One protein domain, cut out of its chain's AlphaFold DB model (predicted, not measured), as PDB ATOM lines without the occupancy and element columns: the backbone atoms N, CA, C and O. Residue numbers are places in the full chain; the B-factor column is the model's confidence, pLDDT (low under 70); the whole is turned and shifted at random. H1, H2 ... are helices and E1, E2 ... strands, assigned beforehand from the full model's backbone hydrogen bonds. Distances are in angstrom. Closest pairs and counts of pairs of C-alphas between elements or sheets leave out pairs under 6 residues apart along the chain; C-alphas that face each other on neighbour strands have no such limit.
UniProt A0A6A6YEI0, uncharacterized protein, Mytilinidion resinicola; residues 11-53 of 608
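What this domain is: This is residues 11 to 53 of the 608 residues of an uncharacterized protein of Mytilinidion resinicola (UniProt A0A6A6YEI0). There is little regular structure: two short strands side by side, E1 and E2, form a hairpin closed by a long loop, residues 18 to 38, and a short helix, H1, lies off to one side of the pair. The printed part has 43 residues, 12 of them in named elements, in the order E1, E2, H1, and is mixed in class; the two-stranded sheet is antiparallel. It is compact, radius of gyration of the C-alphas 9.7 A, and flat, spanning 27 by 26 by 13 A.

How they stand to each other: Start at E1, residues 15 to 17, and look across to E2, residues 39 to 41: they are antiparallel at 140 degrees, with N 40 and O 16 within hydrogen-bond range at 2.9 A. H1, residues 45 to 50, is only just apart from E1, their closest C-alphas 8.1 A from each other. In H1, 1 of 2 O i to N i+4 pairs is within range.

Where its parts are: Find C-alpha 15 at (208.610, 196.563, 239.301), where E1 begins its 6.8 A. E2 spans 6.7 A. H1 runs 9.4 A to C-alpha 50 at (196.628, 186.283, 230.357).

The domain as a whole: The C-alphas farthest apart, Pro 11 and Cys 35, are 27.2 A apart. The printed part has no cut; E1 to E2 is a long link, E2 to H1 a tight one. Residues 42 to 53 have pLDDT under 70.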
ATOM      1  N   PRO A  11     202.337 208.702 242.674       73.81
ATOM      2  CA  PRO A  11     202.228 207.343 242.154       73.81
ATOM      3  C   PRO A  11     203.601 206.667 242.246       73.81
ATOM      4  O   PRO A  11     204.595 207.192 241.744       73.81
ATOM      5  N   TYR A  12     203.669 205.524 242.923       77.50
ATOM      6  CA  TYR A  12     204.877 204.711 242.987       77.50
ATOM      7  C   TYR A  12     204.794 203.618 241.920       77.50
ATOM      8  O   TYR A  12     203.831 202.858 241.856       77.50
ATOM      9  N   PHE A  13     205.807 203.552 241.060       82.00
ATOM     10  CA  PHE A  13     205.933 202.475 240.086       82.00
ATOM     11  C   PHE A  13     206.542 201.259 240.776       82.00
ATOM     12  O   PHE A  13     207.615 201.350 241.374       82.00
ATOM     13  N   VAL A  14     205.843 200.129 240.707       87.88
ATOM     14  CA  VAL A  14     206.302 198.863 241.273       87.88
ATOM     15  C   VAL A  14     206.768 197.952 240.149       87.88
ATOM     16  O   VAL A  14     206.039 197.718 239.186       87.88
ATOM     17  N   TRP A  15     207.978 197.417 240.300       89.88
ATOM     18  CA  TRP A  15     208.610 196.563 239.301       89.88
ATOM     19  C   TRP A  15     208.636 195.107 239.760       89.88
ATOM     20  O   TRP A  15     209.243 194.782 240.789       89.88
ATOM     21  N   TYR A  16     208.054 194.227 238.950       92.00
ATOM     22  CA  TYR A  16     208.109 192.777 239.132       92.00
ATOM     23  C   TYR A  16     208.880 192.139 237.987       92.00
ATOM     24  O   TYR A  16     208.833 192.598 236.845       92.00
ATOM     25  N   CYS A  17     209.603 191.065 238.275       92.25
ATOM     26  CA  CYS A  17     210.171 190.262 237.207       92.25
ATOM     27  C   CYS A  17     209.107 189.383 236.550       92.25
ATOM     28  O   CYS A  17     208.427 188.627 237.239       92.25
ATOM     29  N   CYS A  18     209.037 189.411 235.220       90.19
ATOM     30  CA  CYS A  18     208.099 188.605 234.440       90.19
ATOM     31  C   CYS A  18     208.309 187.086 234.554       90.19
ATOM     32  O   CYS A  18     207.372 186.335 234.314       90.19
ATOM     33  N   ASN A  19     209.512 186.634 234.920       89.56
ATOM     34  CA  ASN A  19     209.838 185.209 234.995       89.56
ATOM     35  C   ASN A  19     209.834 184.675 236.439       89.56
ATOM     36  O   ASN A  19     209.201 183.671 236.746       89.56
ATOM     37  N   CYS A  20     210.543 185.355 237.348       92.56
ATOM     38  CA  CYS A  20     210.729 184.907 238.734       92.56
ATOM     39  C   CYS A  20     209.645 185.450 239.697       92.56
ATOM     40  O   CYS A  20     209.608 185.027 240.849       92.56
ATOM     41  N   PHE A  21     208.816 186.414 239.260       87.44
ATOM     42  CA  PHE A  21     207.889 187.211 240.090       87.44
ATOM     43  C   PHE A  21     208.534 187.923 241.296       87.44
ATOM     44  O   PHE A  21     207.840 188.436 242.166       87.44
ATOM     45  N   ASP A  22     209.865 188.015 241.332       88.62
ATOM     46  CA  ASP A  22     210.610 188.735 242.366       88.62
ATOM     47  C   ASP A  22     210.286 190.241 242.304       88.62
ATOM     48  O   ASP A  22     210.321 190.850 241.230       88.62
ATOM     49  N   GLY A  23     209.974 190.854 243.448       86.44
ATOM     50  CA  GLY A  23     209.398 192.203 243.600       86.44
ATOM     51  C   GLY A  23     208.373 192.234 244.747       86.44
ATOM     52  O   GLY A  23     207.928 191.167 245.165       86.44
ATOM     53  N   PRO A  24     208.000 193.402 245.302       77.75
ATOM     54  CA  PRO A  24     208.106 194.747 244.732       77.75
ATOM     55  C   PRO A  24     209.437 195.457 245.028       77.75
ATOM     56  O   PRO A  24     209.890 195.502 246.169       77.75
ATOM     57  N   LEU A  25     210.042 196.075 244.008       82.56
ATOM     58  CA  LEU A  25     211.139 197.036 244.186       82.56
ATOM     59  C   LEU A  25     210.682 198.431 243.753       82.56
ATOM     60  O   LEU A  25     210.032 198.580 242.717       82.56
ATOM     61  N   SER A  26     211.034 199.438 244.554       76.75
ATOM     62  CA  SER A  26     210.758 200.857 244.290       76.75
ATOM     63  C   SER A  26     211.792 201.517 243.375       76.75
ATOM     64  O   SER A  26     211.582 202.634 242.917       76.75
ATOM     65  N   GLU A  27     212.923 200.853 243.135       76.94
ATOM     66  CA  GLU A  27     214.004 201.343 242.284       76.94
ATOM     67  C   GLU A  27     214.051 200.541 240.982       76.94
ATOM     68  O   GLU A  27     213.837 199.325 240.977       76.94
ATOM     69  N   ILE A  28     214.336 201.237 239.878       72.12
ATOM     70  CA  ILE A  28     214.479 200.655 238.543       72.12
ATOM     71  C   ILE A  28     215.758 199.816 238.533       72.12
ATOM     72  O   ILE A  28     216.832 200.291 238.175       72.12
ATOM     73  N   ASN A  29     215.653 198.559 238.956       76.19
ATOM     74  CA  ASN A  29     216.679 197.570 238.678       76.19
ATOM     75  C   ASN A  29     216.239 196.772 237.455       76.19
ATOM     76  O   ASN A  29     215.248 196.041 237.497       76.19
ATOM     77  N   ILE A  30     216.952 196.975 236.351       80.19
ATOM     78  CA  ILE A  30     216.555 196.470 235.038       80.19
ATOM     79  C   ILE A  30     216.554 194.931 235.034       80.19
ATOM     80  O   ILE A  30     215.696 194.352 234.383       80.19
ATOM     81  N   GLY A  31     217.409 194.262 235.824       89.00
ATOM     82  CA  GLY A  31     217.458 192.795 235.933       89.00
ATOM     83  C   GLY A  31     216.929 192.223 237.261       89.00
ATOM     84  O   GLY A  31     217.206 192.747 238.340       89.00
ATOM     85  N   CYS A  32     216.202 191.095 237.208       93.06
ATOM     86  CA  CYS A  32     215.874 190.261 238.376       93.06
ATOM     87  C   CYS A  32     217.170 189.652 238.930       93.06
ATOM     88  O   CYS A  32     217.787 188.850 238.228       93.06
ATOM     89  N   PRO A  33     217.568 189.930 240.185       81.56
ATOM     90  CA  PRO A  33     218.764 189.322 240.769       81.56
ATOM     91  C   PRO A  33     218.636 187.797 240.903       81.56
ATOM     92  O   PRO A  33     219.643 187.101 240.932       81.56
ATOM     93  N   MET A  34     217.405 187.268 240.946       86.50
ATOM     94  CA  MET A  34     217.161 185.827 241.050       86.50
ATOM     95  C   MET A  34     217.301 185.074 239.721       86.50
ATOM     96  O   MET A  34     217.625 183.890 239.743       86.50
ATOM     97  N   CYS A  35     217.025 185.701 238.571       91.31
ATOM     98  CA  CYS A  35     216.968 184.980 237.288       91.31
ATOM     99  C   CYS A  35     217.491 185.745 236.060       91.31
ATOM    100  O   CYS A  35     217.345 185.252 234.943       91.31
ATOM    101  N   GLY A  36     218.031 186.954 236.225       90.75
ATOM    102  CA  GLY A  36     218.584 187.783 235.147       90.75
ATOM    103  C   GLY A  36     217.565 188.413 234.187       90.75
ATOM    104  O   GLY A  36     217.954 189.215 233.348       90.75
ATOM    105  N   HIS A  37     216.271 188.094 234.298       93.50
ATOM    106  CA  HIS A  37     215.244 188.614 233.389       93.50
ATOM    107  C   HIS A  37     214.893 190.071 233.670       93.50
ATOM    108  O   HIS A  37     214.960 190.527 234.813       93.50
ATOM    109  N   LEU A  38     214.440 190.770 232.629       88.38
ATOM    110  CA  LEU A  38     214.001 192.151 232.737       88.38
ATOM    111  C   LEU A  38     212.780 192.283 233.656       88.38
ATOM    112  O   LEU A  38     211.871 191.448 233.634       88.38
ATOM    113  N   ARG A  39     212.760 193.324 234.492       89.31
ATOM    114  CA  ARG A  39     211.572 193.664 235.287       89.31
ATOM    115  C   ARG A  39     210.603 194.504 234.452       89.31
ATOM    116  O   ARG A  39     211.018 195.442 233.779       89.31
ATOM    117  N   CYS A  40     209.314 194.181 234.512       88.06
ATOM    118  CA  CYS A  40     208.257 194.898 233.799       88.06
ATOM    119  C   CYS A  40     207.615 195.948 234.717       88.06
ATOM    120  O   CYS A  40     207.362 195.678 235.894       88.06
ATOM    121  N   ASN A  41     207.345 197.139 234.176       78.12
ATOM    122  CA  ASN A  41     206.607 198.191 234.877       78.12
ATOM    123  C   ASN A  41     205.101 197.925 234.788       78.12
ATOM    124  O   ASN A  41     204.603 197.635 233.702       78.12
ATOM    125  N   GLY A  42     204.374 198.070 235.896       68.12
ATOM    126  CA  GLY A  42     202.910 198.191 235.879       68.12
ATOM    127  C   GLY A  42     202.129 196.916 235.554       68.12
ATOM    128  O   GLY A  42     200.902 196.940 235.537       68.12
ATOM    129  N   ALA A  43     202.805 195.792 235.338       55.09
ATOM    130  CA  ALA A  43     202.134 194.524 235.144       55.09
ATOM    131  C   ALA A  43     201.815 193.925 236.518       55.09
ATOM    132  O   ALA A  43     202.690 193.401 237.212       55.09
ATOM    133  N   THR A  44     200.552 194.026 236.938       57.22
ATOM    134  CA  THR A  44     200.070 193.178 238.029       57.22
ATOM    135  C   THR A  44     200.239 191.717 237.597       57.22
ATOM    136  O   THR A  44     200.074 191.408 236.410       57.22
ATOM    137  N   PRO A  45     200.572 190.792 238.516       56.53
ATOM    138  CA  PRO A  45     200.768 189.382 238.172       56.53
ATOM    139  C   PRO A  45     199.602 188.783 237.365       56.53
ATOM    140  O   PRO A  45     199.815 187.921 236.516       56.53
ATOM    141  N   SER A  46     198.384 189.290 237.578       52.00
ATOM    142  CA  SER A  46     197.157 188.905 236.877       52.00
ATOM    143  C   SER A  46     197.185 189.199 235.370       52.00
ATOM    144  O   SER A  46     196.715 188.376 234.591       52.00
ATOM    145  N   ILE A  47     197.764 190.331 234.947       54.09
ATOM    146  CA  ILE A  47     197.830 190.738 233.528       54.09
ATOM    147  C   ILE A  47     198.893 189.921 232.776       54.09
ATOM    148  O   ILE A  47     198.670 189.517 231.638       54.09
ATOM    149  N   ILE A  48     200.015 189.597 233.432       52.59
ATOM    150  CA  ILE A  48     201.086 188.767 232.843       52.59
ATOM    151  C   ILE A  48     200.589 187.340 232.554       52.59
ATOM    152  O   ILE A  48     201.016 186.725 231.580       52.59
ATOM    153  N   ARG A  49     199.659 186.810 233.363       50.94
ATOM    154  CA  ARG A  49     199.110 185.453 233.184       50.94
ATOM    155  C   ARG A  49     198.221 185.296 231.946       50.94
ATOM    156  O   ARG A  49     198.088 184.179 231.462       50.94
ATOM    157  N   GLN A  50     197.611 186.370 231.445       43.47
ATOM    158  CA  GLN A  50     196.628 186.283 230.357       43.47
ATOM    159  C   GLN A  50     197.235 186.454 228.956       43.47
ATOM    160  O   GLN A  50     196.618 186.039 227.978       43.47
ATOM    161  N   HIS A  51     198.451 186.999 228.842       34.25
ATOM    162  CA  HIS A  51     199.108 187.234 227.555       34.25
ATOM    163  C   HIS A  51     200.614 186.924 227.629       34.25
ATOM    164  O   HIS A  51     201.396 187.793 228.024       34.25
ATOM    165  N   PRO A  52     201.064 185.713 227.246       38.47
ATOM    166  CA  PRO A  52     202.486 185.463 227.047       38.47
ATOM    167  C   PRO A  52     203.022 186.354 225.915       38.47
ATOM    168  O   PRO A  52     202.363 186.587 224.903       38.47
ATOM    169  N   VAL A  53     204.222 186.890 226.136       37.97
ATOM    170  CA  VAL A  53     204.886 187.922 225.330       37.97
ATOM    171  C   VAL A  53     205.047 187.480 223.870       37.97
ATOM    172  O   VAL A  53     206.018 186.822 223.517       37.97
TER     173      VAL A  53